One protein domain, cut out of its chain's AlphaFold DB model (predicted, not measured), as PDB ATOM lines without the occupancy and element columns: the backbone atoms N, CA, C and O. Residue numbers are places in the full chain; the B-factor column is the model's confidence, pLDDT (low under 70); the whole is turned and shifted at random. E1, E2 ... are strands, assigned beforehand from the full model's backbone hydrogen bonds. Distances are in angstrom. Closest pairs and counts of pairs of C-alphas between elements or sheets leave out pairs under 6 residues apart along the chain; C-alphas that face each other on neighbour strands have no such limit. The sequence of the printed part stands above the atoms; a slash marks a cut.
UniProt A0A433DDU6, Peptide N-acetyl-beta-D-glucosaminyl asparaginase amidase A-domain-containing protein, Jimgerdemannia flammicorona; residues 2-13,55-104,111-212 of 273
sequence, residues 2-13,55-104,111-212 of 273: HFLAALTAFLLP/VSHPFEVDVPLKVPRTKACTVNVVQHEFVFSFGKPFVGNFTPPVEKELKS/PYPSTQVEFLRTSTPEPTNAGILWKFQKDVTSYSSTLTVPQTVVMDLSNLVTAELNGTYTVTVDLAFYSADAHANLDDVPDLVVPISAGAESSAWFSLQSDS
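AT A GLANCE: This is residues 2 to 13, 55 to 104 and 111 to 212 of the 273 residues of the protein "Peptide N-acetyl-beta-D-glucosaminyl asparaginase amidase A-domain-containing protein" of Jimgerdemannia flammicorona (UniProt A0A433DDU6). With little regular structure, the domain is a small sandwich, the antiparallel sheet E3 E5 E1 E4 face to face with the antiparallel pair E2 E6, amid long unnamed stretches such as residues 178 to 212. The 164 printed residues include six strands, E1 to E6 along the chain, holding 37 residues, and no named helix: all strand. The whole is compact, radius of gyration of the C-alphas 17.7 A, spanning 57 by 41 by 31 A.

HOW THE PARTS SIT: Within hydrogen-bond range, E1, residues 5 to 7, pairs antiparallel with E4, residues 120 to 122 (N 5 and O 122, 2.8 A), and E5, residues 151 to 157 (N 6 and O 156, 2.9 A). E3, residues 90 to 94, is antiparallel to E5, N 90 and O 155 at 2.8 A. E2, residues 73 to 82, is antiparallel to E6, residues 169 to 177, N 73 and O 177 at 2.8 A. The sheets' planes are 24 degrees apart.

IN THESE COORDINATES: E1 begins at C-alpha 5 (393.228, 104.158, 92.932). E2 is 26.3 A long. E6, 25.5 A, ends at C-alpha 177 (391.866, 92.834, 73.862).

THE WHOLE: Cuts after residues 13 and 104 leave C-alpha gaps of 36.6 A and 18.6 A. The links E4 to E5 and E5 to E6 are long. Mean pLDDT of the printed part is 73.5; residues 2 to 13 are among those under 70.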
ATOM      1  N   HIS A   2     390.971 108.766 103.111       24.67
ATOM      2  CA  HIS A   2     391.632 108.928 101.808       24.67
ATOM      3  C   HIS A   2     392.073 107.598 101.178       24.67
ATOM      4  O   HIS A   2     393.187 107.138 101.419       24.67
ATOM      5  N   PHE A   3     391.226 107.038 100.312       27.67
ATOM      6  CA  PHE A   3     391.592 105.974  99.380       27.67
ATOM      7  C   PHE A   3     391.319 106.412  97.940       27.67
ATOM      8  O   PHE A   3     390.181 106.703  97.570       27.67
ATOM      9  N   LEU A   4     392.362 106.417  97.113       28.83
ATOM     10  CA  LEU A   4     392.264 106.644  95.675       28.83
ATOM     11  C   LEU A   4     393.098 105.583  94.956       28.83
ATOM     12  O   LEU A   4     394.192 105.253  95.412       28.83
ATOM     13  N   ALA A   5     392.568 105.070  93.851       27.94
ATOM     14  CA  ALA A   5     393.228 104.158  92.932       27.94
ATOM     15  C   ALA A   5     393.167 104.756  91.514       27.94
ATOM     16  O   ALA A   5     392.087 104.871  90.926       27.94
ATOM     17  N   ALA A   6     394.320 105.140  90.967       27.16
ATOM     18  CA  ALA A   6     394.465 105.624  89.592       27.16
ATOM     19  C   ALA A   6     395.217 104.586  88.749       27.16
ATOM     20  O   ALA A   6     396.221 104.043  89.209       27.16
ATOM     21  N   LEU A   7     394.751 104.295  87.530       31.52
ATOM     22  CA  LEU A   7     395.273 103.213  86.679       31.52
ATOM     23  C   LEU A   7     395.530 103.677  85.236       31.52
ATOM     24  O   LEU A   7     394.706 104.365  84.626       31.52
ATOM     25  N   THR A   8     396.660 103.227  84.669       25.83
ATOM     26  CA  THR A   8     397.142 103.646  83.342       25.83
ATOM     27  C   THR A   8     397.575 102.481  82.412       25.83
ATOM     28  O   THR A   8     398.763 102.266  82.201       25.83
ATOM     29  N   ALA A   9     396.629 101.740  81.793       27.12
ATOM     30  CA  ALA A   9     396.878 100.848  80.634       27.12
ATOM     31  C   ALA A   9     395.824 100.946  79.439       27.12
ATOM     32  O   ALA A   9     394.676 101.288  79.702       27.12
ATOM     33  N   PHE A  10     396.163 100.676  78.140       26.53
ATOM     34  CA  PHE A  10     395.712 101.523  76.976       26.53
ATOM     35  C   PHE A  10     395.609 101.025  75.438       26.53
ATOM     36  O   PHE A  10     395.935 101.814  74.559       26.53
ATOM     37  N   LEU A  11     395.202  99.807  74.981       32.78
ATOM     38  CA  LEU A  11     395.532  99.237  73.597       32.78
ATOM     39  C   LEU A  11     394.551  99.361  72.385       32.78
ATOM     40  O   LEU A  11     393.343  99.190  72.523       32.78
ATOM     41  N   LEU A  12     395.115  99.544  71.169       26.61
ATOM     42  CA  LEU A  12     394.526  99.339  69.814       26.61
ATOM     43  C   LEU A  12     394.364  97.846  69.459       26.61
ATOM     44  O   LEU A  12     395.087  97.006  69.991       26.61
ATOM     45  N   PRO A  13     393.431  97.479  68.557       31.39
ATOM     46  CA  PRO A  13     393.049  96.088  68.355       31.39
ATOM     47  C   PRO A  13     394.132  95.295  67.615       31.39
ATOM     48  O   PRO A  13     394.525  95.640  66.502       31.39
ATOM     49  N   VAL A  55     382.512  88.011 103.754       74.69
ATOM     50  CA  VAL A  55     383.312  88.956 102.954       74.69
ATOM     51  C   VAL A  55     382.362  89.929 102.259       74.69
ATOM     52  O   VAL A  55     381.334  89.506 101.729       74.69
ATOM     53  N   SER A  56     382.673  91.228 102.248       78.00
ATOM     54  CA  SER A  56     381.838  92.179 101.512       78.00
ATOM     55  C   SER A  56     382.138  92.126 100.009       78.00
ATOM     56  O   SER A  56     383.290  92.088  99.572       78.00
ATOM     57  N   HIS A  57     381.067  92.133  99.213       81.81
ATOM     58  CA  HIS A  57     381.113  92.117  97.750       81.81
ATOM     59  C   HIS A  57     380.413  93.356  97.170       81.81
ATOM     60  O   HIS A  57     379.337  93.238  96.576       81.81
ATOM     61  N   PRO A  58     380.965  94.565  97.390       79.44
ATOM     62  CA  PRO A  58     380.440  95.779  96.784       79.44
ATOM     63  C   PRO A  58     380.650  95.740  95.266       79.44
ATOM     64  O   PRO A  58     381.641  95.198  94.767       79.44
ATOM     65  N   PHE A  59     379.705  96.326  94.538       76.62
ATOM     66  CA  PHE A  59     379.708  96.413  93.082       76.62
ATOM     67  C   PHE A  59     379.488  97.861  92.646       76.62
ATOM     68  O   PHE A  59     378.811  98.631  93.326       76.62
ATOM     69  N   GLU A  60     380.067  98.217  91.507       70.00
ATOM     70  CA  GLU A  60     379.891  99.522  90.876       70.00
ATOM     71  C   GLU A  60     378.655  99.487  89.964       70.00
ATOM     72  O   GLU A  60     378.397  98.485  89.290       70.00
ATOM     73  N   VAL A  61     377.854 100.558  89.973       76.31
ATOM     74  CA  VAL A  61     376.653 100.678  89.131       76.31
ATOM     75  C   VAL A  61     377.018 101.471  87.882       76.31
ATOM     76  O   VAL A  61     377.031 102.698  87.912       76.31
ATOM     77  N   ASP A  62     377.288 100.761  86.790       74.06
ATOM     78  CA  ASP A  62     377.618 101.340  85.484       74.06
ATOM     79  C   ASP A  62     376.747 100.736  84.361       74.06
ATOM     80  O   ASP A  62     376.049  99.729  84.536       74.06
ATOM     81  N   VAL A  63     376.766 101.368  83.190       79.50
ATOM     82  CA  VAL A  63     376.117 100.894  81.967       79.50
ATOM     83  C   VAL A  63     376.767  99.572  81.522       79.50
ATOM     84  O   VAL A  63     377.987  99.514  81.379       79.50
ATOM     85  N   PRO A  64     375.994  98.504  81.231       77.88
ATOM     86  CA  PRO A  64     376.560  97.220  80.817       77.88
ATOM     87  C   PRO A  64     377.491  97.332  79.601       77.88
ATOM     88  O   PRO A  64     377.062  97.719  78.508       77.88
ATOM     89  N   LEU A  65     378.761  96.956  79.787       77.69
ATOM     90  CA  LEU A  65     379.788  97.052  78.747       77.69
ATOM     91  C   LEU A  65     379.446  96.195  77.521       77.69
ATOM     92  O   LEU A  65     379.058  95.028  77.628       77.69
ATOM     93  N   LYS A  66     379.665  96.756  76.328       79.25
ATOM     94  CA  LYS A  66     379.436  96.082  75.041       79.25
ATOM     95  C   LYS A  66     380.634  95.213  74.652       79.25
ATOM     96  O   LYS A  66     381.318  95.487  73.672       79.25
ATOM     97  N   VAL A  67     380.886  94.165  75.431       78.25
ATOM     98  CA  VAL A  67     381.994  93.228  75.192       78.25
ATOM     99  C   VAL A  67     381.823  92.529  73.825       78.25
ATOM    100  O   VAL A  67     380.777  91.908  73.602       78.25
ATOM    101  N   PRO A  68     382.813  92.598  72.909       76.88
ATOM    102  CA  PRO A  68     382.762  91.903  71.620       76.88
ATOM    103  C   PRO A  68     382.673  90.380  71.768       76.88
ATOM    104  O   PRO A  68     383.086  89.804  72.775       76.88
ATOM    105  N   ARG A  69     382.160  89.695  70.737       77.25
ATOM    106  CA  ARG A  69     381.996  88.223  70.768       77.25
ATOM    107  C   ARG A  69     383.257  87.450  70.375       77.25
ATOM    108  O   ARG A  69     383.247  86.220  70.376       77.25
ATOM    109  N   THR A  70     384.318  88.154  70.002       74.75
ATOM    110  CA  THR A  70     385.609  87.583  69.617       74.75
ATOM    111  C   THR A  70     386.390  87.074  70.827       74.75
ATOM    112  O   THR A  70     386.116  87.412  71.979       74.75
ATOM    113  N   LYS A  71     387.374  86.206  70.574       77.69
ATOM    114  CA  LYS A  71     388.235  85.666  71.628       77.69
ATOM    115  C   LYS A  71     389.148  86.772  72.164       77.69
ATOM    116  O   LYS A  71     389.952  87.314  71.410       77.69
ATOM    117  N   ALA A  72     389.060  87.038  73.465       76.75
ATOM    118  CA  ALA A  72     389.963  87.958  74.141       76.75
ATOM    119  C   ALA A  72     391.414  87.439  74.148       76.75
ATOM    120  O   ALA A  72     391.668  86.263  74.429       76.75
ATOM    121  N   CYS A  73     392.365  88.338  73.908       79.12
ATOM    122  CA  CYS A  73     393.736  88.225  74.388       79.12
ATOM    123  C   CYS A  73     393.836  88.980  75.715       79.12
ATOM    124  O   CYS A  73     393.577  90.181  75.743       79.12
ATOM    125  N   THR A  74     394.205  88.305  76.801       81.38
ATOM    126  CA  THR A  74     394.337  88.948  78.115       81.38
ATOM    127  C   THR A  74     395.806  89.160  78.457       81.38
ATOM    128  O   THR A  74     396.589  88.213  78.418       81.38
ATOM    129  N   VAL A  75     396.171  90.387  78.833       83.62
ATOM    130  CA  VAL A  75     397.495  90.727  79.369       83.62
ATOM    131  C   VAL A  75     397.321  91.281  80.778       83.62
ATOM    132  O   VAL A  75     396.612  92.269  80.968       83.62
ATOM    133  N   ASN A  76     397.975  90.657  81.756       86.88
ATOM    134  CA  ASN A  76     398.075  91.212  83.101       86.88
ATOM    135  C   ASN A  76     399.015  92.427  83.089       86.88
ATOM    136  O   ASN A  76     400.097  92.369  82.505       86.88
ATOM    137  N   VAL A  77     398.583  93.532  83.700       86.31
ATOM    138  CA  VAL A  77     399.304  94.820  83.690       86.31
ATOM    139  C   VAL A  77     399.598  95.362  85.087       86.31
ATOM    140  O   VAL A  77     400.525  96.155  85.244       86.31
ATOM    141  N   VAL A  78     398.858  94.902  86.100       85.88
ATOM    142  CA  VAL A  78     399.200  95.058  87.518       85.88
ATOM    143  C   VAL A  78     398.961  93.725  88.222       85.88
ATOM    144  O   VAL A  78     397.890  93.130  88.093       85.88
ATOM    145  N   GLN A  79     399.942  93.295  89.009       91.12
ATOM    146  CA  GLN A  79     399.798  92.268  90.035       91.12
ATOM    147  C   GLN A  79     400.629  92.737  91.231       91.12
ATOM    148  O   GLN A  79     401.857  92.643  91.205       91.12
ATOM    149  N   HIS A  80     399.987  93.334  92.234       89.12
ATOM    150  CA  HIS A  80     400.700  94.026  93.311       89.12
ATOM    151  C   HIS A  80     399.953  93.996  94.645       89.12
ATOM    152  O   HIS A  80     398.733  93.867  94.675       89.12
ATOM    153  N   GLU A  81     400.687  94.145  95.747       91.75
ATOM    154  CA  GLU A  81     400.131  94.232  97.099       91.75
ATOM    155  C   GLU A  81     400.428  95.608  97.689       91.75
ATOM    156  O   GLU A  81     401.550  95.911  98.094       91.75
ATOM    157  N   PHE A  82     399.409  96.463  97.719       85.12
ATOM    158  CA  PHE A  82     399.528  97.825  98.217       85.12
ATOM    159  C   PHE A  82     399.423  97.831  99.747       85.12
ATOM    160  O   PHE A  82     398.332  97.749 100.319       85.12
ATOM    161  N   VAL A  83     400.580  97.929 100.407       89.31
ATOM    162  CA  VAL A  83     400.743  98.005 101.866       89.31
ATOM    163  C   VAL A  83     401.792  99.075 102.201       89.31
ATOM    164  O   VAL A  83     402.870  99.099 101.608       89.31
ATOM    165  N   PHE A  84     401.464 100.019 103.094       86.25
ATOM    166  CA  PHE A  84     402.255 101.249 103.322       86.25
ATOM    167  C   PHE A  84     402.670 101.974 102.015       86.25
ATOM    168  O   PHE A  84     403.786 102.501 101.907       86.25
ATOM    169  N   SER A  85     401.788 101.972 101.011       82.75
ATOM    170  CA  SER A  85     402.046 102.411  99.632       82.75
ATOM    171  C   SER A  85     401.740 103.886  99.362       82.75
ATOM    172  O   SER A  85     401.883 104.338  98.231       82.75
ATOM    173  N   PHE A  86     401.337 104.661 100.373       81.25
ATOM    174  CA  PHE A  86     401.144 106.108 100.236       81.25
ATOM    175  C   PHE A  86     402.394 106.792  99.650       81.25
ATOM    176  O   PHE A  86     403.488 106.686 100.212       81.25
ATOM    177  N   GLY A  87     402.237 107.468  98.505       79.38
ATOM    178  CA  GLY A  87     403.342 108.084  97.758       79.38
ATOM    179  C   GLY A  87     404.319 107.093  97.098       79.38
ATOM    180  O   GLY A  87     405.417 107.490  96.710       79.38
ATOM    181  N   LYS A  88     403.954 105.810  96.991       84.56
ATOM    182  CA  LYS A  88     404.748 104.723  96.395       84.56
ATOM    183  C   LYS A  88     403.874 103.934  95.405       84.56
ATOM    184  O   LYS A  88     403.421 102.833  95.732       84.56
ATOM    185  N   PRO A  89     403.594 104.485  94.212       85.44
ATOM    186  CA  PRO A  89     402.791 103.793  93.213       85.44
ATOM    187  C   PRO A  89     403.490 102.522  92.717       85.44
ATOM    188  O   PRO A  89     404.720 102.438  92.671       85.44
ATOM    189  N   PHE A  90     402.697 101.551  92.267       84.62
ATOM    190  CA  PHE A  90     403.200 100.462  91.441       84.62
ATOM    191  C   PHE A  90     403.664 101.025  90.095       84.62
ATOM    192  O   PHE A  90     402.941 101.788  89.451       84.62
ATOM    193  N   VAL A  91     404.852 100.608  89.657       86.56
ATOM    194  CA  VAL A  91     405.427 100.961  88.355       86.56
ATOM    195  C   VAL A  91     405.798  99.666  87.637       86.56
ATOM    196  O   VAL A  91     406.731  98.969  88.036       86.56
ATOM    197  N   GLY A  92     405.044  99.331  86.593       85.06
ATOM    198  CA  GLY A  92     405.210  98.122  85.787       85.06
ATOM    199  C   GLY A  92     405.575  98.434  84.338       85.06
ATOM    200  O   GLY A  92     405.385  99.549  83.859       85.06
ATOM    201  N   ASN A  93     406.067  97.433  83.608       87.19
ATOM    202  CA  ASN A  93     406.276  97.529  82.162       87.19
ATOM    203  C   ASN A  93     405.180  96.756  81.427       87.19
ATOM    204  O   ASN A  93     405.023  95.555  81.632       87.19
ATOM    205  N   PHE A  94     404.478  97.426  80.520       79.94
ATOM    206  CA  PHE A  94     403.570  96.796  79.575       79.94
ATOM    207  C   PHE A  94     404.267  96.518  78.240       79.94
ATOM    208  O   PHE A  94     405.031  97.342  77.736       79.94
ATOM    209  N   THR A  95     403.933  95.387  77.618       82.12
ATOM    210  CA  THR A  95     404.265  95.072  76.222       82.12
ATOM    211  C   THR A  95     402.994  94.629  75.487       82.12
ATOM    212  O   THR A  95     402.280  93.779  76.020       82.12
ATOM    213  N   PRO A  96     402.691  95.164  74.284       77.00
ATOM    214  CA  PRO A  96     401.536  94.732  73.503       77.00
ATOM    215  C   PRO A  96     401.558  93.227  73.202       77.00
ATOM    216  O   PRO A  96     402.632  92.689  72.914       77.00
ATOM    217  N   PRO A  97     400.396  92.549  73.167       71.44
ATOM    218  CA  PRO A  97     400.306  91.263  72.493       71.44
ATOM    219  C   PRO A  97     400.619  91.474  71.004       71.44
ATOM    220  O   PRO A  97     400.032  92.331  70.345       71.44
ATOM    221  N   VAL A  98     401.593  90.730  70.483       63.09
ATOM    222  CA  VAL A  98     402.104  90.926  69.120       63.09
ATOM    223  C   VAL A  98     401.305  90.090  68.126       63.09
ATOM    224  O   VAL A  98     401.336  88.861  68.184       63.09
ATOM    225  N   GLU A  99     400.668  90.746  67.159       47.72
ATOM    226  CA  GLU A  99     400.169  90.082  65.953       47.72
ATOM    227  C   GLU A  99     401.278  90.018  64.889       47.72
ATOM    228  O   GLU A  99     401.985  90.997  64.630       47.72
ATOM    229  N   LYS A 100     401.457  88.844  64.270       39.31
ATOM    230  CA  LYS A 100     402.344  88.687  63.111       39.31
ATOM    231  C   LYS A 100     401.603  89.117  61.844       39.31
ATOM    232  O   LYS A 100     400.553  88.577  61.541       39.31
ATOM    233  N   GLU A 101     402.242  90.004  61.084       36.75
ATOM    234  CA  GLU A 101     401.892  90.387  59.706       36.75
ATOM    235  C   GLU A 101     400.552  91.113  59.470       36.75
ATOM    236  O   GLU A 101     399.650  90.593  58.824       36.75
ATOM    237  N   LEU A 102     400.498  92.409  59.804       32.09
ATOM    238  CA  LEU A 102     399.568  93.349  59.157       32.09
ATOM    239  C   LEU A 102     400.251  94.696  58.859       32.09
ATOM    240  O   LEU A 102     400.460  95.535  59.734       32.09
ATOM    241  N   LYS A 103     400.628  94.917  57.589       30.97
ATOM    242  CA  LYS A 103     401.247  96.173  57.118       30.97
ATOM    243  C   LYS A 103     400.188  97.258  56.885       30.97
ATOM    244  O   LYS A 103     399.765  97.485  55.751       30.97
ATOM    245  N   SER A 104     399.771  97.947  57.947       34.56
ATOM    246  CA  SER A 104     398.901  99.125  57.819       34.56
ATOM    247  C   SER A 104     399.663 100.321  57.231       34.56
ATOM    248  O   SER A 104     400.452 100.979  57.907       34.56
ATOM    249  N   PRO A 111     404.892 112.967  67.171       38.66
ATOM    250  CA  PRO A 111     405.781 112.897  68.327       38.66
ATOM    251  C   PRO A 111     405.320 113.848  69.441       38.66
ATOM    252  O   PRO A 111     405.904 114.908  69.659       38.66
ATOM    253  N   TYR A 112     404.271 113.461  70.165       42.59
ATOM    254  CA  TYR A 112     403.999 114.036  71.482       42.59
ATOM    255  C   TYR A 112     404.974 113.410  72.499       42.59
ATOM    256  O   TYR A 112     405.144 112.187  72.487       42.59
ATOM    257  N   PRO A 113     405.642 114.201  73.361       44.44
ATOM    258  CA  PRO A 113     406.528 113.655  74.384       44.44
ATOM    259  C   PRO A 113     405.746 112.801  75.390       44.44
ATOM    260  O   PRO A 113     404.561 113.044  75.640       44.44
ATOM    261  N   SER A 114     406.429 111.813  75.976       47.91
ATOM    262  CA  SER A 114     405.884 110.863  76.952       47.91
ATOM    263  C   SER A 114     405.178 111.591  78.093       47.91
ATOM    264  O   SER A 114     405.813 112.219  78.940       47.91
ATOM    265  N   THR A 115     403.852 111.537  78.089       56.25
ATOM    266  CA  THR A 115     403.003 112.297  79.002       56.25
ATOM    267  C   THR A 115     401.909 111.381  79.520       56.25
ATOM    268  O   THR A 115     401.274 110.665  78.753       56.25
ATOM    269  N   GLN A 116     401.749 111.361  80.843       72.62
ATOM    270  CA  GLN A 116     400.865 110.420  81.520       72.62
ATOM    271  C   GLN A 116     399.407 110.704  81.131       72.62
ATOM    272  O   GLN A 116     398.948 111.849  81.231       72.62
ATOM    273  N   VAL A 117     398.716 109.664  80.664       81.38
ATOM    274  CA  VAL A 117     397.288 109.669  80.330       81.38
ATOM    275  C   VAL A 117     396.583 108.748  81.323       81.38
ATOM    276  O   VAL A 117     397.056 107.643  81.574       81.38
ATOM    277  N   GLU A 118     395.481 109.212  81.899       82.81
ATOM    278  CA  GLU A 118     394.685 108.472  82.881       82.81
ATOM    279  C   GLU A 118     393.479 107.811  82.205       82.81
ATOM    280  O   GLU A 118     392.831 108.440  81.368       82.81
ATOM    281  N   PHE A 119     393.177 106.556  82.562       78.38
ATOM    282  CA  PHE A 119     392.046 105.794  81.987       78.38
ATOM    283  C   PHE A 119     391.022 105.360  83.026       78.38
ATOM    284  O   PHE A 119     389.911 104.953  82.682       78.38
ATOM    285  N   LEU A 120     391.397 105.445  84.298       82.38
ATOM    286  CA  LEU A 120     390.536 105.190  85.431       82.38
ATOM    287  C   LEU A 120     391.067 105.960  86.638       82.38
ATOM    288  O   LEU A 120     392.236 105.822  87.000       82.38
ATOM    289  N   ARG A 121     390.148 106.658  87.301       83.56
ATOM    290  CA  ARG A 121     390.263 107.094  88.686       83.56
ATOM    291  C   ARG A 121     389.071 106.536  89.449       83.56
ATOM    292  O   ARG A 121     387.943 106.712  89.001       83.56
ATOM    293  N   THR A 122     389.311 105.870  90.570       81.69
ATOM    294  CA  THR A 122     388.257 105.333  91.443       81.69
ATOM    295  C   THR A 122     388.714 105.340  92.907       81.69
ATOM    296  O   THR A 122     389.884 105.603  93.194       81.69
ATOM    297  N   SER A 123     387.806 105.086  93.845       81.31
ATOM    298  CA  SER A 123     388.110 104.864  95.265       81.31
ATOM    299  C   SER A 123     388.034 103.372  95.601       81.31
ATOM    300  O   SER A 123     387.379 102.592  94.906       81.31
ATOM    301  N   THR A 124     388.708 102.934  96.669       81.56
ATOM    302  CA  THR A 124     388.446 101.588  97.205       81.56
ATOM    303  C   THR A 124     387.128 101.596  97.987       81.56
ATOM    304  O   THR A 124     386.765 102.629  98.556       81.56
ATOM    305  N   PRO A 125     386.415 100.461  98.080       80.75
ATOM    306  CA  PRO A 125     385.289 100.343  98.998       80.75
ATOM    307  C   PRO A 125     385.720 100.519 100.463       80.75
ATOM    308  O   PRO A 125     386.856 100.202 100.821       80.75
ATOM    309  N   GLU A 126     384.795 100.980 101.307       79.38
ATOM    310  CA  GLU A 126     385.021 101.198 102.744       79.38
ATOM    311  C   GLU A 126     385.403  99.881 103.462       79.38
ATOM    312  O   GLU A 126     384.625  98.922 103.375       79.38
ATOM    313  N   PRO A 127     386.567  99.802 104.152       74.69
ATOM    314  CA  PRO A 127     387.100  98.578 104.763       74.69
ATOM    315  C   PRO A 127     386.129  97.872 105.724       74.69
ATOM    316  O   PRO A 127     385.367  98.498 106.457       74.69
ATOM    317  N   THR A 128     386.205  96.535 105.791       79.25
ATOM    318  CA  THR A 128     385.464  95.740 106.789       79.25
ATOM    319  C   THR A 128     386.361  94.712 107.477       79.25
ATOM    320  O   THR A 128     387.247  94.129 106.851       79.25
ATOM    321  N   ASN A 129     386.066  94.406 108.745       80.56
ATOM    322  CA  ASN A 129     386.786  93.408 109.555       80.56
ATOM    323  C   ASN A 129     386.718  91.967 109.002       80.56
ATOM    324  O   ASN A 129     387.368  91.075 109.543       80.56
ATOM    325  N   ALA A 130     385.900  91.712 107.978       82.94
ATOM    326  CA  ALA A 130     385.784  90.420 107.308       82.94
ATOM    327  C   ALA A 130     386.444  90.400 105.914       82.94
ATOM    328  O   ALA A 130     386.359  89.393 105.214       82.94
ATOM    329  N   GLY A 131     387.110  91.492 105.521       81.38
ATOM    330  CA  GLY A 131     387.696  91.668 104.197       81.38
ATOM    331  C   GLY A 131     386.683  92.107 103.137       81.38
ATOM    332  O   GLY A 131     385.472  92.163 103.373       81.38
ATOM    333  N   ILE A 132     387.210  92.436 101.957       82.31
ATOM    334  CA  ILE A 132     386.452  92.898 100.789       82.31
ATOM    335  C   ILE A 132     386.982  92.175  99.559       82.31
ATOM    336  O   ILE A 132     388.194  92.065  99.381       82.31
ATOM    337  N   LEU A 133     386.084  91.742  98.680       84.50
ATOM    338  CA  LEU A 133     386.431  91.352  97.319       84.50
ATOM    339  C   LEU A 133     385.459  92.040  96.365       84.50
ATOM    340  O   LEU A 133     384.286  91.673  96.295       84.50
ATOM    341  N   TRP A 134     385.968  93.045  95.653       83.75
ATOM    342  CA  TRP A 134     385.229  93.836  94.674       83.75
ATOM    343  C   TRP A 134     385.830  93.649  93.281       83.75
ATOM    344  O   TRP A 134     387.013  93.335  93.132       83.75
ATOM    345  N   LYS A 135     385.004  93.818  92.249       84.31
ATOM    346  CA  LYS A 135     385.434  93.783  90.852       84.31
ATOM    347  C   LYS A 135     384.514  94.656  90.013       84.31
ATOM    348  O   LYS A 135     383.298  94.496  90.059       84.31
ATOM    349  N   PHE A 136     385.119  95.515  89.210       83.62
ATOM    350  CA  PHE A 136     384.474  96.316  88.176       83.62
ATOM    351  C   PHE A 136     385.165  96.029  86.832       83.62
ATOM    352  O   PHE A 136     386.123  95.248  86.759       83.62
ATOM    353  N   GLN A 137     384.668  96.628  85.755       83.56
ATOM    354  CA  GLN A 137     385.301  96.630  84.438       83.56
ATOM    355  C   GLN A 137     385.058  98.003  83.809       83.56
ATOM    356  O   GLN A 137     383.974  98.549  83.983       83.56
ATOM    357  N   LYS A 138     386.021  98.532  83.049       84.12
ATOM    358  CA  LYS A 138     385.836  99.737  82.232       84.12
ATOM    359  C   LYS A 138     386.212  99.445  80.781       84.12
ATOM    360  O   LYS A 138     387.208  98.768  80.527       84.12
ATOM    361  N   ASP A 139     385.431  99.970  79.841       85.38
ATOM    362  CA  ASP A 139     385.832 100.043  78.437       85.38
ATOM    363  C   ASP A 139     386.883 101.154  78.265       85.38
ATOM    364  O   ASP A 139     386.635 102.319  78.578       85.38
ATOM    365  N   VAL A 140     388.073 100.775  77.794       86.75
ATOM    366  CA  VAL A 140     389.207 101.679  77.533       86.75
ATOM    367  C   VAL A 140     389.517 101.806  76.036       86.75
ATOM    368  O   VAL A 140     390.589 102.274  75.657       86.75
ATOM    369  N   THR A 141     388.579 101.425  75.161       82.38
ATOM    370  CA  THR A 141     388.723 101.530  73.696       82.38
ATOM    371  C   THR A 141     388.908 102.982  73.234       82.38
ATOM    372  O   THR A 141     389.573 103.226  72.233       82.38
ATOM    373  N   SER A 142     388.420 103.970  73.994       84.31
ATOM    374  CA  SER A 142     388.695 105.401  73.774       84.31
ATOM    375  C   SER A 142     390.176 105.781  73.912       84.31
ATOM    376  O   SER A 142     390.592 106.820  73.404       84.31
ATOM    377  N   TYR A 143     390.989 104.952  74.569       82.69
ATOM    378  CA  TYR A 143     392.411 105.207  74.809       82.69
ATOM    379  C   TYR A 143     393.348 104.471  73.860       82.69
ATOM    380  O   TYR A 143     394.562 104.693  73.864       82.69
ATOM    381  N   SER A 144     392.769 103.625  73.018       78.88
ATOM    382  CA  SER A 144     393.432 102.587  72.250       78.88
ATOM    383  C   SER A 144     394.700 103.027  71.514       78.88
ATOM    384  O   SER A 144     395.668 102.275  71.472       78.88
ATOM    385  N   SER A 145     394.752 104.238  70.944       77.19
ATOM    386  CA  SER A 145     395.923 104.710  70.185       77.19
ATOM    387  C   SER A 145     397.237 104.656  70.980       77.19
ATOM    388  O   SER A 145     398.316 104.691  70.387       77.19
ATOM    389  N   THR A 146     397.160 104.618  72.317       75.50
ATOM    390  CA  THR A 146     398.297 104.882  73.203       75.50
ATOM    391  C   THR A 146     399.082 103.644  73.665       75.50
ATOM    392  O   THR A 146     400.310 103.729  73.629       75.50
ATOM    393  N   LEU A 147     398.498 102.452  73.882       76.62
ATOM    394  CA  LEU A 147     399.229 101.211  73.563       76.62
ATOM    395  C   LEU A 147     399.035 100.931  72.066       76.62
ATOM    396  O   LEU A 147     398.031 100.405  71.607       76.62
ATOM    397  N   THR A 148     400.081 101.199  71.305       73.75
ATOM    398  CA  THR A 148     400.553 100.299  70.231       73.75
ATOM    399  C   THR A 148     402.010  99.909  70.471       73.75
ATOM    400  O   THR A 148     402.677  99.324  69.622       73.75
ATOM    401  N   VAL A 149     402.530 100.292  71.638       73.62
ATOM    402  CA  VAL A 149     403.948 100.358  71.961       73.62
ATOM    403  C   VAL A 149     404.169  99.846  73.386       73.62
ATOM    404  O   VAL A 149     403.301 100.057  74.243       73.62
ATOM    405  N   PRO A 150     405.307  99.185  73.660       81.75
ATOM    406  CA  PRO A 150     405.746  98.931  75.025       81.75
ATOM    407  C   PRO A 150     405.954 100.253  75.764       81.75
ATOM    408  O   PRO A 150     406.507 101.193  75.192       81.75
ATOM    409  N   GLN A 151     405.507 100.325  77.016       79.44
ATOM    410  CA  GLN A 151     405.654 101.508  77.868       79.44
ATOM    411  C   GLN A 151     405.417 101.176  79.342       79.44
ATOM    412  O   GLN A 151     405.007 100.069  79.690       79.44
ATOM    413  N   THR A 152     405.667 102.151  80.207       84.75
ATOM    414  CA  THR A 152     405.431 102.042  81.646       84.75
ATOM    415  C   THR A 152     403.945 102.202  81.976       84.75
ATOM    416  O   THR A 152     403.285 103.106  81.467       84.75
ATOM    417  N   VAL A 153     403.441 101.332  82.849       84.81
ATOM    418  CA  VAL A 153     402.131 101.412  83.506       84.81
ATOM    419  C   VAL A 153     402.362 101.880  84.935       84.81
ATOM    420  O   VAL A 153     403.205 101.322  85.638       84.81
ATOM    421  N   VAL A 154     401.600 102.875  85.373       85.00
ATOM    422  CA  VAL A 154     401.587 103.345  86.761       85.00
ATOM    423  C   VAL A 154     400.226 103.038  87.380       85.00
ATOM    424  O   VAL A 154     399.184 103.287  86.765       85.00
ATOM    425  N   MET A 155     400.240 102.511  88.604       85.19
ATOM    426  CA  MET A 155     399.057 102.443  89.455       85.19
ATOM    427  C   MET A 155     399.374 103.012  90.839       85.19
ATOM    428  O   MET A 155     400.068 102.377  91.633       85.19
ATOM    429  N   ASP A 156     398.857 104.205  91.131       85.50
ATOM    430  CA  ASP A 156     398.858 104.754  92.489       85.50
ATOM    431  C   ASP A 156     397.612 104.241  93.209       85.50
ATOM    432  O   ASP A 156     396.492 104.596  92.842       85.50
ATOM    433  N   LEU A 157     397.821 103.380  94.204       85.94
ATOM    434  CA  LEU A 157     396.846 103.104  95.251       85.94
ATOM    435  C   LEU A 157     397.527 103.428  96.577       85.94
ATOM    436  O   LEU A 157     398.336 102.653  97.099       85.94
ATOM    437  N   SER A 158     397.209 104.599  97.114       82.88
ATOM    438  CA  SER A 158     397.818 105.118  98.332       82.88
ATOM    439  C   SER A 158     397.167 104.507  99.579       82.88
ATOM    440  O   SER A 158     396.154 104.996 100.071       82.88
ATOM    441  N   ASN A 159     397.762 103.426 100.097       83.38
ATOM    442  CA  ASN A 159     397.344 102.760 101.332       83.38
ATOM    443  C   ASN A 159     398.192 103.231 102.529       83.38
ATOM    444  O   ASN A 159     399.427 103.136 102.507       83.38
ATOM    445  N   LEU A 160     397.527 103.703 103.586       83.44
ATOM    446  CA  LEU A 160     398.116 104.034 104.884       83.44
ATOM    447  C   LEU A 160     397.681 102.988 105.909       83.44
ATOM    448  O   LEU A 160     396.495 102.869 106.203       83.44
ATOM    449  N   VAL A 161     398.651 102.267 106.472       80.38
ATOM    450  CA  VAL A 161     398.390 101.224 107.467       80.38
ATOM    451  C   VAL A 161     398.574 101.765 108.888       80.38
ATOM    452  O   VAL A 161     399.618 102.338 109.210       80.38
ATOM    453  N   THR A 162     397.564 101.563 109.736       78.00
ATOM    454  CA  THR A 162     397.554 101.905 111.172       78.00
ATOM    455  C   THR A 162     397.217 100.667 112.019       78.00
ATOM    456  O   THR A 162     397.165  99.552 111.497       78.00
ATOM    457  N   ALA A 163     397.006 100.820 113.332       79.94
ATOM    458  CA  ALA A 163     396.534  99.711 114.168       79.94
ATOM    459  C   ALA A 163     395.086  99.308 113.814       79.94
ATOM    460  O   ALA A 163     394.738  98.126 113.829       79.94
ATOM    461  N   GLU A 164     394.270 100.298 113.454       75.56
ATOM    462  CA  GLU A 164     392.859 100.199 113.080       75.56
ATOM    463  C   GLU A 164     392.697  99.828 111.598       75.56
ATOM    464  O   GLU A 164     391.925  98.936 111.257       75.56
ATOM    465  N   LEU A 165     393.461 100.482 110.717       72.50
ATOM    466  CA  LEU A 165     393.473 100.251 109.273       72.50
ATOM    467  C   LEU A 165     394.653  99.345 108.906       72.50
ATOM    468  O   LEU A 165     395.652  99.798 108.361       72.50
ATOM    469  N   ASN A 166     394.560  98.057 109.229       80.44
ATOM    470  CA  ASN A 166     395.652  97.086 109.040       80.44
ATOM    471  C   ASN A 166     395.548  96.231 107.754       80.44
ATOM    472  O   ASN A 166     396.238  95.222 107.619       80.44
ATOM    473  N   GLY A 167     394.705  96.637 106.799       81.81
ATOM    474  CA  GLY A 167     394.462  95.905 105.552       81.81
ATOM    475  C   GLY A 167     395.526  96.111 104.464       81.81
ATOM    476  O   GLY A 167     395.991  97.225 104.225       81.81
ATOM    477  N   THR A 168     395.840  95.033 103.742       87.44
ATOM    478  CA  THR A 168     396.607  95.046 102.482       87.44
ATOM    479  C   THR A 168     395.650  94.923 101.299       87.44
ATOM    480  O   THR A 168     394.759  94.074 101.321       87.44
ATOM    481  N   TYR A 169     395.857  95.710 100.241       85.69
ATOM    482  CA  TYR A 169     395.112  95.558  98.988       85.69
ATOM    483  C   TYR A 169     395.929  94.756  97.967       85.69
ATOM    484  O   TYR A 169     396.796  95.307  97.287       85.69
ATOM    485  N   THR A 170     395.643  93.459  97.842       91.69
ATOM    486  CA  THR A 170     396.138  92.618  96.740       91.69
ATOM    487  C   THR A 170     395.323  92.926  95.481       91.69
ATOM    488  O   THR A 170     394.129  92.637  95.419       91.69
ATOM    489  N   VAL A 171     395.954  93.537  94.479       89.38
ATOM    490  CA  VAL A 171     395.309  94.042  93.262       89.38
ATOM    491  C   VAL A 171     395.833  93.316  92.025       89.38
ATOM    492  O   VAL A 171     397.038  93.277  91.768       89.38
ATOM    493  N   THR A 172     394.893  92.819  91.221       89.94
ATOM    494  CA  THR A 172     395.112  92.296  89.869       89.94
ATOM    495  C   THR A 172     394.392  93.204  88.876       89.94
ATOM    496  O   THR A 172     393.189  93.428  89.012       89.94
ATOM    497  N   VAL A 173     395.102  93.701  87.864       91.06
ATOM    498  CA  VAL A 173     394.510  94.403  86.718       91.06
ATOM    499  C   VAL A 173     394.924  93.699  85.439       91.06
ATOM    500  O   VAL A 173     396.112  93.593  85.130       91.06
ATOM    501  N   ASP A 174     393.920  93.293  84.671       88.12
ATOM    502  CA  ASP A 174     394.067  92.663  83.369       88.12
ATOM    503  C   ASP A 174     393.426  93.534  82.289       88.12
ATOM    504  O   ASP A 174     392.325  94.060  82.471       88.12
ATOM    505  N   LEU A 175     394.078  93.633  81.133       87.94
ATOM    506  CA  LEU A 175     393.475  94.179  79.924       87.94
ATOM    507  C   LEU A 175     393.058  93.044  78.991       87.94
ATOM    508  O   LEU A 175     393.872  92.183  78.661       87.94
ATOM    509  N   ALA A 176     391.802  93.072  78.549       84.38
ATOM    510  CA  ALA A 176     391.252  92.134  77.578       84.38
ATOM    511  C   ALA A 176     391.113  92.816  76.211       84.38
ATOM    512  O   ALA A 176     390.355  93.772  76.054       84.38
ATOM    513  N   PHE A 177     391.839  92.309  75.221       81.31
ATOM    514  CA  PHE A 177     391.866  92.834  73.862       81.31
ATOM    515  C   PHE A 177     391.073  91.943  72.930       81.31
ATOM    516  O   PHE A 177     391.283  90.731  72.877       81.31
ATOM    517  N   TYR A 178     390.174  92.560  72.183       79.50
ATOM    518  CA  TYR A 178     389.247  91.885  71.295       79.50
ATOM    519  C   TYR A 178     389.594  92.249  69.857       79.50
ATOM    520  O   TYR A 178     389.818  93.420  69.544       79.50
ATOM    521  N   SER A 179     389.612  91.261  68.962       74.19
ATOM    522  CA  SER A 179     389.604  91.565  67.534       74.19
ATOM    523  C   SER A 179     388.261  92.192  67.159       74.19
ATOM    524  O   SER A 179     387.215  91.801  67.686       74.19
ATOM    525  N   ALA A 180     388.285  93.176  66.261       69.81
ATOM    526  CA  ALA A 180     387.070  93.822  65.780       69.81
ATOM    527  C   ALA A 180     386.169  92.802  65.060       69.81
ATOM    528  O   ALA A 180     386.612  92.127  64.129       69.81
ATOM    529  N   ASP A 181     384.909  92.697  65.487       67.94
ATOM    530  CA  ASP A 181     383.879  91.942  64.772       67.94
ATOM    531  C   ASP A 181     383.049  92.854  63.849       67.94
ATOM    532  O   ASP A 181     383.258  94.066  63.778       67.94
ATOM    533  N   ALA A 182     382.095  92.274  63.114       62.97
ATOM    534  CA  ALA A 182     381.260  92.996  62.150       62.97
ATOM    535  C   ALA A 182     380.285  94.026  62.774       62.97
ATOM    536  O   ALA A 182     379.493  94.631  62.044       62.97
ATOM    537  N   HIS A 183     380.317  94.221  64.096       62.47
ATOM    538  CA  HIS A 183     379.556  95.226  64.839       62.47
ATOM    539  C   HIS A 183     380.441  96.301  65.499       62.47
ATOM    540  O   HIS A 183     379.899  97.248  66.070       62.47
ATOM    541  N   ALA A 184     381.772  96.192  65.420       65.19
ATOM    542  CA  ALA A 184     382.688  97.189  65.965       65.19
ATOM    543  C   ALA A 184     382.608  98.509  65.175       65.19
ATOM    544  O   ALA A 184     382.930  98.547  63.985       65.19
ATOM    545  N   ASN A 185     382.214  99.609  65.830       68.69
ATOM    546  CA  ASN A 185     382.234 100.929  65.199       68.69
ATOM    547  C   ASN A 185     383.639 101.539  65.257       68.69
ATOM    548  O   ASN A 185     383.990 102.232  66.210       68.69
ATOM    549  N   LEU A 186     384.444 101.290  64.224       67.69
ATOM    550  CA  LEU A 186     385.810 101.813  64.150       67.69
ATOM    551  C   LEU A 186     385.864 103.350  64.012       67.69
ATOM    552  O   LEU A 186     386.873 103.938  64.382       67.69
ATOM    553  N   ASP A 187     384.781 104.009  63.579       69.19
ATOM    554  CA  ASP A 187     384.696 105.480  63.477       69.19
ATOM    555  C   ASP A 187     384.516 106.188  64.847       69.19
ATOM    556  O   ASP A 187     384.592 107.419  64.933       69.19
ATOM    557  N   ASP A 188     384.271 105.435  65.930       71.81
ATOM    558  CA  ASP A 188     384.306 105.938  67.316       71.81
ATOM    559  C   ASP A 188     385.701 105.821  67.965       71.81
ATOM    560  O   ASP A 188     385.930 106.413  69.021       71.81
ATOM    561  N   VAL A 189     386.640 105.095  67.348       78.06
ATOM    562  CA  VAL A 189     387.988 104.855  67.889       78.06
ATOM    563  C   VAL A 189     388.918 106.014  67.494       78.06
ATOM    564  O   VAL A 189     389.080 106.276  66.301       78.06
ATOM    565  N   PRO A 190     389.549 106.736  68.440       80.88
ATOM    566  CA  PRO A 190     390.356 107.904  68.099       80.88
ATOM    567  C   PRO A 190     391.748 107.531  67.565       80.88
ATOM    568  O   PRO A 190     392.474 106.748  68.172       80.88
ATOM    569  N   ASP A 191     392.170 108.186  66.474       80.50
ATOM    570  CA  ASP A 191     393.541 108.105  65.931       80.50
ATOM    571  C   ASP A 191     394.619 108.581  66.933       80.50
ATOM    572  O   ASP A 191     395.797 108.241  66.804       80.50
ATOM    573  N   LEU A 192     394.234 109.447  67.877       83.31
ATOM    574  CA  LEU A 192     395.127 110.170  68.776       83.31
ATOM    575  C   LEU A 192     394.410 110.540  70.079       83.31
ATOM    576  O   LEU A 192     393.366 111.190  70.054       83.31
ATOM    577  N   VAL A 193     395.057 110.247  71.205       85.25
ATOM    578  CA  VAL A 193     394.733 110.798  72.527       85.25
ATOM    579  C   VAL A 193     395.845 111.750  72.961       85.25
ATOM    580  O   VAL A 193     397.024 111.452  72.773       85.25
ATOM    581  N   VAL A 194     395.480 112.889  73.558       85.31
ATOM    582  CA  VAL A 194     396.436 113.858  74.117       85.31
ATOM    583  C   VAL A 194     396.049 114.181  75.566       85.31
ATOM    584  O   VAL A 194     394.933 114.652  75.789       85.31
ATOM    585  N   PRO A 195     396.930 113.963  76.559       84.38
ATOM    586  CA  PRO A 195     396.602 114.212  77.957       84.38
ATOM    587  C   PRO A 195     396.610 115.706  78.299       84.38
ATOM    588  O   PRO A 195     397.626 116.398  78.167       84.38
ATOM    589  N   ILE A 196     395.487 116.185  78.829       85.12
ATOM    590  CA  ILE A 196     395.340 117.523  79.414       85.12
ATOM    591  C   ILE A 196     395.594 117.395  80.926       85.12
ATOM    592  O   ILE A 196     394.683 117.457  81.743       85.12
ATOM    593  N   SER A 197     396.855 117.136  81.282       81.25
ATOM    594  CA  SER A 197     397.335 116.893  82.655       81.25
ATOM    595  C   SER A 197     398.403 117.904  83.088       81.25
ATOM    596  O   SER A 197     399.017 118.546  82.236       81.25
ATOM    597  N   ALA A 198     398.688 118.017  84.390       75.56
ATOM    598  CA  ALA A 198     399.676 118.970  84.921       75.56
ATOM    599  C   ALA A 198     401.125 118.746  84.427       75.56
ATOM    600  O   ALA A 198     401.904 119.694  84.376       75.56
ATOM    601  N   GLY A 199     401.475 117.531  83.986       65.06
ATOM    602  CA  GLY A 199     402.782 117.207  83.401       65.06
ATOM    603  C   GLY A 199     403.436 115.976  84.032       65.06
ATOM    604  O   GLY A 199     402.939 115.442  85.019       65.06
ATOM    605  N   ALA A 200     404.547 115.516  83.448       56.03
ATOM    606  CA  ALA A 200     405.264 114.327  83.926       56.03
ATOM    607  C   ALA A 200     406.017 114.560  85.252       56.03
ATOM    608  O   ALA A 200     406.111 113.638  86.052       56.03
ATOM    609  N   GLU A 201     406.458 115.796  85.516       50.50
ATOM    610  CA  GLU A 201     407.131 116.232  86.757       50.50
ATOM    611  C   GLU A 201     406.158 116.433  87.944       50.50
ATOM    612  O   GLU A 201     406.423 117.195  88.872       50.50
ATOM    613  N   SER A 202     404.969 115.829  87.882       54.91
ATOM    614  CA  SER A 202     403.869 116.028  88.831       54.91
ATOM    615  C   SER A 202     403.045 114.747  88.970       54.91
ATOM    616  O   SER A 202     403.245 113.796  88.214       54.91
ATOM    617  N   SER A 203     402.055 114.733  89.863       59.28
ATOM    618  CA  SER A 203     401.102 113.626  90.038       59.28
ATOM    619  C   SER A 203     400.123 113.435  88.862       59.28
ATOM    620  O   SER A 203     399.028 112.932  89.054       59.28
ATOM    621  N   ALA A 204     400.461 113.869  87.644       71.88
ATOM    622  CA  ALA A 204     399.650 113.742  86.427       71.88
ATOM    623  C   ALA A 204     398.222 114.340  86.473       71.88
ATOM    624  O   ALA A 204     397.463 114.179  85.519       71.88
ATOM    625  N   TRP A 205     397.863 115.112  87.500       79.88
ATOM    626  CA  TRP A 205     396.576 115.804  87.613       79.88
ATOM    627  C   TRP A 205     396.742 117.240  88.114       79.88
ATOM    628  O   TRP A 205     397.737 117.580  88.751       79.88
ATOM    629  N   PHE A 206     395.762 118.098  87.832       85.12
ATOM    630  CA  PHE A 206     395.724 119.447  88.396       85.12
ATOM    631  C   PHE A 206     395.133 119.407  89.807       85.12
ATOM    632  O   PHE A 206     393.977 119.030  89.983       85.12
ATOM    633  N   SER A 207     395.908 119.825  90.807       84.62
ATOM    634  CA  SER A 207     395.402 120.047  92.165       84.62
ATOM    635  C   SER A 207     394.808 121.451  92.265       84.62
ATOM    636  O   SER A 207     395.541 122.432  92.374       84.62
ATOM    637  N   LEU A 208     393.481 121.552  92.212       87.31
ATOM    638  CA  LEU A 208     392.756 122.797  92.482       87.31
ATOM    639  C   LEU A 208     392.540 122.926  93.998       87.31
ATOM    640  O   LEU A 208     392.314 121.922  94.670       87.31
ATOM    641  N   GLN A 209     392.676 124.133  94.551       84.69
ATOM    642  CA  GLN A 209     392.619 124.391  96.004       84.69
ATOM    643  C   GLN A 209     391.642 125.521  96.382       84.69
ATOM    644  O   GLN A 209     391.468 125.825  97.559       84.69
ATOM    645  N   SER A 210     391.048 126.180  95.387       82.88
ATOM    646  CA  SER A 210     390.186 127.354  95.530       82.88
ATOM    647  C   SER A 210     389.439 127.640  94.227       82.88
ATOM    648  O   SER A 210     389.907 127.268  93.151       82.88
ATOM    649  N   ASP A 211     388.370 128.431  94.299       80.88
ATOM    650  CA  ASP A 211     387.623 128.979  93.154       80.88
ATOM    651  C   ASP A 211     388.505 129.790  92.176       80.88
ATOM    652  O   ASP A 211     388.153 129.991  91.017       80.88
ATOM    653  N   SER A 212     389.665 130.267  92.645       86.44
ATOM    654  CA  SER A 212     390.678 130.988  91.861       86.44
ATOM    655  C   SER A 212     391.757 130.090  91.238       86.44
ATOM    656  O   SER A 212     392.636 130.587  90.532       86.44
TER     657      SER A 212